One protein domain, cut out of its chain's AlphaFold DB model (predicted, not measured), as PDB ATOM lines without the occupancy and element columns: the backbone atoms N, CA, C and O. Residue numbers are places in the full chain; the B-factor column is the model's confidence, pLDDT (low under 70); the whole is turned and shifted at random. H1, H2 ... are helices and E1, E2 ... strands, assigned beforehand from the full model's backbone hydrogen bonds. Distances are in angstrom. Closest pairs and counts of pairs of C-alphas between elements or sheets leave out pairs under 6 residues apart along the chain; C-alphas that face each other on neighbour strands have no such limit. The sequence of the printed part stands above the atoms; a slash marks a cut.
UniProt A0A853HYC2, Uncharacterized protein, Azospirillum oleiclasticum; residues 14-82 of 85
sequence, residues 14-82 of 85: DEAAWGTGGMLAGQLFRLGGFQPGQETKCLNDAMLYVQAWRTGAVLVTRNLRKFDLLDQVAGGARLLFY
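This is residues 14 to 82 of the 85 residues of an uncharacterized protein of Azospirillum oleiclasticum (UniProt A0A853HYC2). A small two-strand sheet, E1 and E2, sits to one side of three helices that cross steeply; H2 runs through the middle, and H1 and H3 pack on it and on each other. The 69 printed residues hold H1, H2, E1, H3, E2 in that order, with a parallel sheet. The class is mostly helix, compact, with a radius of gyration of the C-alphas of 11.0 A and spans of 32 by 30 by 17 A.

E1 is residues 58 to 61, 9.5 A, and E2 78 to 81, 10.1 A, ending at C-alpha 81 (229.220, 237.739, 200.356). H3 is 64 to 74, 15.2 A; H2 39 to 55, 24.0 A; H1 15 to 31, 24.5 A, from C-alpha 15 (229.807, 263.342, 189.769).

N 59 and O 78 of E1 and E2 are 2.8 A apart, within hydrogen-bond range. E1, H3, E2 form a strand-helix-strand unit, parallel neighbours with a helix between, its crossover right-handed. The closest C-alphas of H2 and E1 are Ala 52 and Leu 59, 5.8 A. H2 touches H1 at a steep tilt of 51 degrees, opposite ways, closest C-alphas Leu 43 and Ala 25, 4.7 A. H3 touches H2 at a steep 62 degrees, the same way, closest C-alphas Leu 70 and Ala 46, 7.2 A; of H2, residues 45 to 49 alone take part. H1 and E1 are apart. In H1, H2 and H3 every O i to N i+4 pair is within hydrogen-bond range.

The C-alphas of Pro 36 and Gly 56 are farthest apart, 31.9 A. The printed part has no cut, no link is long, and no printed residue is under 70 in pLDDT.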
ATOM      1  N   ASP A  14     233.114 260.277 191.841       90.94
ATOM      2  CA  ASP A  14     232.922 261.321 190.833       90.94
ATOM      3  C   ASP A  14     231.439 261.725 190.690       90.94
ATOM      4  O   ASP A  14     230.536 261.084 191.234       90.94
ATOM      5  N   GLU A  15     231.167 262.809 189.962       93.25
ATOM      6  CA  GLU A  15     229.807 263.342 189.769       93.25
ATOM      7  C   GLU A  15     228.847 262.318 189.140       93.25
ATOM      8  O   GLU A  15     227.685 262.205 189.541       93.25
ATOM      9  N   ALA A  16     229.336 261.508 188.197       92.50
ATOM     10  CA  ALA A  16     228.545 260.452 187.572       92.50
ATOM     11  C   ALA A  16     228.153 259.357 188.583       92.50
ATOM     12  O   ALA A  16     227.038 258.820 188.527       92.50
ATOM     13  N   ALA A  17     229.043 259.046 189.530       94.38
ATOM     14  CA  ALA A  17     228.756 258.135 190.625       94.38
ATOM     15  C   ALA A  17     227.666 258.685 191.549       94.38
ATOM     16  O   ALA A  17     226.808 257.913 191.967       94.38
ATOM     17  N   TRP A  18     227.640 259.995 191.814       96.25
ATOM     18  CA  TRP A  18     226.571 260.622 192.599       96.25
ATOM     19  C   TRP A  18     225.207 260.519 191.917       96.25
ATOM     20  O   TRP A  18     224.232 260.134 192.566       96.25
ATOM     21  N   GLY A  19     225.131 260.791 190.611       96.56
ATOM     22  CA  GLY A  19     223.883 260.656 189.853       96.56
ATOM     23  C   GLY A  19     223.351 259.219 189.861       96.56
ATOM     24  O   GLY A  19     222.199 258.967 190.219       96.56
ATOM     25  N   THR A  20     224.216 258.255 189.538       96.62
ATOM     26  CA  THR A  20     223.851 256.828 189.510       96.62
ATOM     27  C   THR A  20     223.516 256.305 190.909       96.62
ATOM     28  O   THR A  20     222.506 255.628 191.102       96.62
ATOM     29  N   GLY A  21     224.337 256.653 191.902       97.62
ATOM     30  CA  GLY A  21     224.159 256.256 193.294       97.62
ATOM     31  C   GLY A  21     222.869 256.803 193.892       97.62
ATOM     32  O   GLY A  21     222.154 256.059 194.556       97.62
ATOM     33  N   GLY A  22     222.503 258.052 193.589       97.94
ATOM     34  CA  GLY A  22     221.227 258.637 194.006       97.94
ATOM     35  C   GLY A  22     220.015 257.909 193.417       97.94
ATOM     36  O   GLY A  22     219.068 257.594 194.142       97.94
ATOM     37  N   MET A  23     220.054 257.569 192.122       97.88
ATOM     38  CA  MET A  23     218.985 256.786 191.488       97.88
ATOM     39  C   MET A  23     218.833 255.403 192.132       97.88
ATOM     40  O   MET A  23     217.721 255.017 192.503       97.88
ATOM     41  N   LEU A  24     219.941 254.679 192.321       98.25
ATOM     42  CA  LEU A  24     219.930 253.362 192.961       98.25
ATOM     43  C   LEU A  24     219.512 253.429 194.432       98.25
ATOM     44  O   LEU A  24     218.776 252.558 194.888       98.25
ATOM     45  N   ALA A  25     219.891 254.479 195.161       98.44
ATOM     46  CA  ALA A  25     219.450 254.700 196.534       98.44
ATOM     47  C   ALA A  25     217.926 254.837 196.625       98.44
ATOM     48  O   ALA A  25     217.301 254.218 197.488       98.44
ATOM     49  N   GLY A  26     217.315 255.595 195.708       98.06
ATOM     50  CA  GLY A  26     215.861 255.736 195.636       98.06
ATOM     51  C   GLY A  26     215.150 254.423 195.296       98.06
ATOM     52  O   GLY A  26     214.088 254.136 195.853       98.06
ATOM     53  N   GLN A  27     215.733 253.604 194.415       97.81
ATOM     54  CA  GLN A  27     215.198 252.272 194.122       97.81
ATOM     55  C   GLN A  27     215.331 251.327 195.319       97.81
ATOM     56  O   GLN A  27     214.342 250.712 195.711       97.81
ATOM     57  N   LEU A  28     216.506 251.273 195.952       97.94
ATOM     58  CA  LEU A  28     216.752 250.470 197.149       97.94
ATOM     59  C   LEU A  28     215.806 250.856 198.289       97.94
ATOM     60  O   LEU A  28     215.272 249.970 198.951       97.94
ATOM     61  N   PHE A  29     215.562 252.153 198.496       98.38
ATOM     62  CA  PHE A  29     214.638 252.641 199.520       98.38
ATOM     63  C   PHE A  29     213.220 252.093 199.301       98.38
ATOM     64  O   PHE A  29     212.636 251.508 200.215       98.38
ATOM     65  N   ARG A  30     212.689 252.225 198.076       97.06
ATOM     66  CA  ARG A  30     211.325 251.786 197.734       97.06
ATOM     67  C   ARG A  30     211.183 250.266 197.715       97.06
ATOM     68  O   ARG A  30     210.287 249.736 198.361       97.06
ATOM     69  N   LEU A  31     212.066 249.563 197.005       96.31
ATOM     70  CA  LEU A  31     212.007 248.103 196.858       96.31
ATOM     71  C   LEU A  31     212.363 247.378 198.161       96.31
ATOM     72  O   LEU A  31     211.825 246.316 198.459       96.31
ATOM     73  N   GLY A  32     213.256 247.960 198.961       94.88
ATOM     74  CA  GLY A  32     213.654 247.419 200.255       94.88
ATOM     75  C   GLY A  32     212.666 247.693 201.391       94.88
ATOM     76  O   GLY A  32     212.876 247.168 202.486       94.88
ATOM     77  N   GLY A  33     211.614 248.489 201.157       96.06
ATOM     78  CA  GLY A  33     210.613 248.839 202.171       96.06
ATOM     79  C   GLY A  33     211.184 249.649 203.340       96.06
ATOM     80  O   GLY A  33     210.767 249.464 204.487       96.06
ATOM     81  N   PHE A  34     212.179 250.500 203.069       96.88
ATOM     82  CA  PHE A  34     212.802 251.338 204.091       96.88
ATOM     83  C   PHE A  34     211.838 252.422 204.577       96.88
ATOM     84  O   PHE A  34     210.950 252.871 203.854       96.88
ATOM     85  N   GLN A  35     212.013 252.824 205.832       97.88
ATOM     86  CA  GLN A  35     211.197 253.847 206.475       97.88
ATOM     87  C   GLN A  35     211.835 255.235 206.314       97.88
ATOM     88  O   GLN A  35     213.062 255.320 206.174       97.88
ATOM     89  N   PRO A  36     211.039 256.320 206.374       97.31
ATOM     90  CA  PRO A  36     211.573 257.678 206.408       97.31
ATOM     91  C   PRO A  36     212.665 257.839 207.476       97.31
ATOM     92  O   PRO A  36     212.555 257.293 208.576       97.31
ATOM     93  N   GLY A  37     213.739 258.554 207.145       97.06
ATOM     94  CA  GLY A  37     214.944 258.679 207.975       97.06
ATOM     95  C   GLY A  37     216.031 257.631 207.681       97.06
ATOM     96  O   GLY A  37     217.108 257.669 208.279       97.06
ATOM     97  N   GLN A  38     215.784 256.682 206.770       97.62
ATOM     98  CA  GLN A  38     216.765 255.677 206.334       97.62
ATOM     99  C   GLN A  38     217.379 255.977 204.954       97.62
ATOM    100  O   GLN A  38     218.088 255.134 204.392       97.62
ATOM    101  N   GLU A  39     217.154 257.175 204.414       97.44
ATOM    102  CA  GLU A  39     217.597 257.611 203.088       97.44
ATOM    103  C   GLU A  39     219.124 257.615 202.997       97.44
ATOM    104  O   GLU A  39     219.686 256.994 202.097       97.44
ATOM    105  N   THR A  40     219.813 258.205 203.980       97.31
ATOM    106  CA  THR A  40     221.286 258.247 204.022       97.31
ATOM    107  C   THR A  40     221.896 256.847 204.056       97.31
ATOM    108  O   THR A  40     222.938 256.603 203.454       97.31
ATOM    109  N   LYS A  41     221.234 255.885 204.713       96.31
ATOM    110  CA  LYS A  41     221.693 254.488 204.733       96.31
ATOM    111  C   LYS A  41     221.598 253.863 203.340       96.31
ATOM    112  O   LYS A  41     222.523 253.173 202.929       96.31
ATOM    113  N   CYS A  42     220.498 254.112 202.629       98.12
ATOM    114  CA  CYS A  42     220.317 253.636 201.259       98.12
ATOM    115  C   CYS A  42     221.311 254.303 200.303       98.12
ATOM    116  O   CYS A  42     221.887 253.617 199.464       98.12
ATOM    117  N   LEU A  43     221.561 255.605 200.474       98.19
ATOM    118  CA  LEU A  43     222.555 256.342 199.698       98.19
ATOM    119  C   LEU A  43     223.957 255.779 199.910       98.19
ATOM    120  O   LEU A  43     224.634 255.479 198.936       98.19
ATOM    121  N   ASN A  44     224.373 255.554 201.154       96.81
ATOM    122  CA  ASN A  44     225.694 254.998 201.445       96.81
ATOM    123  C   ASN A  44     225.880 253.601 200.838       96.81
ATOM    124  O   ASN A  44     226.908 253.340 200.214       96.81
ATOM    125  N   ASP A  45     224.886 252.716 200.975       97.81
ATOM    126  CA  ASP A  45     224.947 251.370 200.393       97.81
ATOM    127  C   ASP A  45     225.005 251.429 198.850       97.81
ATOM    128  O   ASP A  45     225.826 250.748 198.232       97.81
ATOM    129  N   ALA A  46     224.200 252.291 198.218       98.06
ATOM    130  CA  ALA A  46     224.218 252.488 196.769       98.06
ATOM    131  C   ALA A  46     225.540 253.099 196.271       98.06
ATOM    132  O   ALA A  46     226.075 252.660 195.254       98.06
ATOM    133  N   MET A  47     226.108 254.066 196.997       97.88
ATOM    134  CA  MET A  47     227.395 254.678 196.653       97.88
ATOM    135  C   MET A  47     228.540 253.667 196.738       97.88
ATOM    136  O   MET A  47     229.392 253.649 195.852       97.88
ATOM    137  N   LEU A  48     228.543 252.787 197.746       96.94
ATOM    138  CA  LEU A  48     229.513 251.691 197.832       96.94
ATOM    139  C   LEU A  48     229.398 250.736 196.635       96.94
ATOM    140  O   LEU A  48     230.416 250.377 196.045       96.94
ATOM    141  N   TYR A  49     228.174 250.365 196.244       98.06
ATOM    142  CA  TYR A  49     227.934 249.517 195.072       98.06
ATOM    143  C   TYR A  49     228.444 250.174 193.780       98.06
ATOM    144  O   TYR A  49     229.197 249.560 193.024       98.06
ATOM    145  N   VAL A  50     228.095 251.444 193.545       97.69
ATOM    146  CA  VAL A  50     228.521 252.184 192.347       97.69
ATOM    147  C   VAL A  50     230.033 252.381 192.316       97.69
ATOM    148  O   VAL A  50     230.638 252.236 191.258       97.69
ATOM    149  N   GLN A  51     230.671 252.671 193.451       96.06
ATOM    150  CA  GLN A  51     232.130 252.771 193.509       96.06
ATOM    151  C   GLN A  51     232.805 251.441 193.169       96.06
ATOM    152  O   GLN A  51     233.731 251.426 192.359       96.06
ATOM    153  N   ALA A  52     232.319 250.322 193.710       96.44
ATOM    154  CA  ALA A  52     232.852 249.004 193.373       96.44
ATOM    155  C   ALA A  52     232.689 248.687 191.879       96.44
ATOM    156  O   ALA A  52     233.642 248.255 191.233       96.44
ATOM    157  N   TRP A  53     231.517 248.984 191.306       95.75
ATOM    158  CA  TRP A  53     231.273 248.836 189.871       95.75
ATOM    159  C   TRP A  53     232.254 249.669 189.032       95.75
ATOM    160  O   TRP A  53     232.945 249.125 188.171       95.75
ATOM    161  N   ARG A  54     232.367 250.974 189.306       94.06
ATOM    162  CA  ARG A  54     233.189 251.900 188.507       94.06
ATOM    163  C   ARG A  54     234.686 251.613 188.598       94.06
ATOM    164  O   ARG A  54     235.407 251.834 187.633       94.06
ATOM    165  N   THR A  55     235.153 251.136 189.746       93.69
ATOM    166  CA  THR A  55     236.577 250.840 189.983       93.69
ATOM    167  C   THR A  55     236.960 249.413 189.594       93.69
ATOM    168  O   THR A  55     238.144 249.081 189.563       93.69
ATOM    169  N   GLY A  56     235.979 248.546 189.319       94.38
ATOM    170  CA  GLY A  56     236.195 247.114 189.110       94.38
ATOM    171  C   GLY A  56     236.581 246.351 190.384       94.38
ATOM    172  O   GLY A  56     236.965 245.178 190.300       94.38
ATOM    173  N   ALA A  57     236.491 246.997 191.550       95.50
ATOM    174  CA  ALA A  57     236.757 246.383 192.840       95.50
ATOM    175  C   ALA A  57     235.675 245.357 193.207       95.50
ATOM    176  O   ALA A  57     234.519 245.446 192.792       95.50
ATOM    177  N   VAL A  58     236.056 244.380 194.030       97.88
ATOM    178  CA  VAL A  58     235.105 243.438 194.628       97.88
ATOM    179  C   VAL A  58     234.553 244.050 195.909       97.88
ATOM    180  O   VAL A  58     235.304 244.331 196.845       97.88
ATOM    181  N   LEU A  59     233.236 244.235 195.971       97.25
ATOM    182  CA  LEU A  59     232.559 244.679 197.180       97.25
ATOM    183  C   LEU A  59     232.357 243.492 198.129       97.25
ATOM    184  O   LEU A  59     231.554 242.595 197.867       97.25
ATOM    185  N   VAL A  60     233.060 243.515 199.261       97.50
ATOM    186  CA  VAL A  60     232.959 242.486 200.302       97.50
ATOM    187  C   VAL A  60     231.956 242.919 201.367       97.50
ATOM    188  O   VAL A  60     232.138 243.943 202.023       97.50
ATOM    189  N   THR A  61     230.891 242.142 201.574       96.81
ATOM    190  CA  THR A  61     229.831 242.518 202.522       96.81
ATOM    191  C   THR A  61     229.107 241.316 203.121       96.81
ATOM    192  O   THR A  61     228.916 240.292 202.474       96.81
ATOM    193  N   ARG A  62     228.643 241.452 204.369       96.50
ATOM    194  CA  ARG A  62     227.703 240.500 204.995       96.50
ATOM    195  C   ARG A  62     226.239 240.816 204.697       96.50
ATOM    196  O   ARG A  62     225.349 240.040 205.029       96.50
ATOM    197  N   ASN A  63     225.966 241.998 204.146       95.19
ATOM    198  CA  ASN A  63     224.613 242.505 203.969       95.19
ATOM    199  C   ASN A  63     224.005 242.007 202.651       95.19
ATOM    200  O   ASN A  63     223.779 242.783 201.724       95.19
ATOM    201  N   LEU A  64     223.755 240.700 202.588       95.00
ATOM    202  CA  LEU A  64     223.316 240.019 201.373       95.00
ATOM    203  C   LEU A  64     222.052 240.657 200.788       95.00
ATOM    204  O   LEU A  64     222.059 241.072 199.641       95.00
ATOM    205  N   ARG A  65     221.013 240.864 201.608       94.69
ATOM    206  CA  ARG A  65     219.700 241.350 201.146       94.69
ATOM    207  C   ARG A  65     219.759 242.668 200.370       94.69
ATOM    208  O   ARG A  65     219.068 242.815 199.373       94.69
ATOM    209  N   LYS A  66     220.524 243.656 200.842       96.62
ATOM    210  CA  LYS A  66     220.537 244.974 200.186       96.62
ATOM    211  C   LYS A  66     221.356 244.983 198.907       96.62
ATOM    212  O   LYS A  66     220.957 245.613 197.937       96.62
ATOM    213  N   PHE A  67     222.508 244.326 198.939       97.62
ATOM    214  CA  PHE A  67     223.414 244.323 197.800       97.62
ATOM    215  C   PHE A  67     222.945 243.362 196.710       97.62
ATOM    216  O   PHE A  67     223.134 243.681 195.550       97.62
ATOM    217  N   ASP A  68     222.238 242.288 197.062       95.94
ATOM    218  CA  ASP A  68     221.485 241.458 196.117       95.94
ATOM    219  C   ASP A  68     220.381 242.266 195.406       95.94
ATOM    220  O   ASP A  68     220.309 242.256 194.183       95.94
ATOM    221  N   LEU A  69     219.594 243.073 196.136       97.00
ATOM    222  CA  LEU A  69     218.607 243.975 195.515       97.00
ATOM    223  C   LEU A  69     219.247 244.994 194.560       97.00
ATOM    224  O   LEU A  69     218.718 245.238 193.480       97.00
ATOM    225  N   LEU A  70     220.370 245.605 194.952       97.81
ATOM    226  CA  LEU A  70     221.102 246.530 194.080       97.81
ATOM    227  C   LEU A  70     221.632 245.820 192.828       97.81
ATOM    228  O   LEU A  70     221.566 246.385 191.737       97.81
ATOM    229  N   ASP A  71     222.119 244.588 192.974       97.00
ATOM    230  CA  ASP A  71     222.677 243.814 191.868       97.00
ATOM    231  C   ASP A  71     221.616 243.323 190.889       97.00
ATOM    232  O   ASP A  71     221.821 243.396 189.684       97.00
ATOM    233  N   GLN A  72     220.439 242.933 191.375       95.62
ATOM    234  CA  GLN A  72     219.306 242.583 190.514       95.62
ATOM    235  C   GLN A  72     218.823 243.768 189.666       95.62
ATOM    236  O   GLN A  72     218.306 243.569 188.569       95.62
ATOM    237  N   VAL A  73     218.989 244.999 190.161       95.06
ATOM    238  CA  VAL A  73     218.618 246.223 189.437       95.06
ATOM    239  C   VAL A  73     219.699 246.647 188.444       95.06
ATOM    240  O   VAL A  73     219.380 247.016 187.316       95.06
ATOM    241  N   ALA A  74     220.965 246.668 188.871       95.44
ATOM    242  CA  ALA A  74     222.050 247.291 188.114       95.44
ATOM    243  C   ALA A  74     222.985 246.293 187.415       95.44
ATOM    244  O   ALA A  74     223.524 246.617 186.359       95.44
ATOM    245  N   GLY A  75     223.210 245.113 188.002       93.56
ATOM    246  CA  GLY A  75     224.048 244.032 187.466       93.56
ATOM    247  C   GLY A  75     225.505 244.404 187.166       93.56
ATOM    248  O   GLY A  75     226.134 243.773 186.318       93.56
ATOM    249  N   GLY A  76     226.033 245.467 187.784       92.12
ATOM    250  CA  GLY A  76     227.312 246.074 187.408       92.12
ATOM    251  C   GLY A  76     228.493 245.754 188.328       92.12
ATOM    252  O   GLY A  76     229.639 245.727 187.872       92.12
ATOM    253  N   ALA A  77     228.260 245.532 189.624       96.31
ATOM    254  CA  ALA A  77     229.337 245.352 190.599       96.31
ATOM    255  C   ALA A  77     229.752 243.882 190.762       96.31
ATOM    256  O   ALA A  77     228.967 242.959 190.581       96.31
ATOM    257  N   ARG A  78     230.998 243.653 191.190       97.56
ATOM    258  CA  ARG A  78     231.459 242.327 191.630       97.56
ATOM    259  C   ARG A  78     231.225 242.197 193.129       97.56
ATOM    260  O   ARG A  78     231.803 242.965 193.897       97.56
ATOM    261  N   LEU A  79     230.409 241.235 193.550       97.56
ATOM    262  CA  LEU A  79     230.034 241.055 194.953       97.56
ATOM    263  C   LEU A  79     230.668 239.794 195.550       97.56
ATOM    264  O   LEU A  79     230.642 238.727 194.941       97.56
ATOM    265  N   LEU A  80     231.203 239.909 196.769       97.56
ATOM    266  CA  LEU A  80     231.613 238.772 197.591       97.56
ATOM    267  C   LEU A  80     230.878 238.826 198.928       97.56
ATOM    268  O   LEU A  80     231.114 239.701 199.767       97.56
ATOM    269  N   PHE A  81     229.981 237.864 199.125       96.88
ATOM    270  CA  PHE A  81     229.220 237.739 200.356       96.88
ATOM    271  C   PHE A  81     229.947 236.859 201.365       96.88
ATOM    272  O   PHE A  81     230.443 235.789 201.023       96.88
ATOM    273  N   TYR A  82     229.959 237.285 202.626       95.12
ATOM    274  CA  TYR A  82     230.439 236.459 203.731       95.12
ATOM    275  C   TYR A  82     229.384 236.336 204.830       95.12
ATOM    276  O   TYR A  82     228.553 237.224 205.035       95.12
TER     277      TYR A  82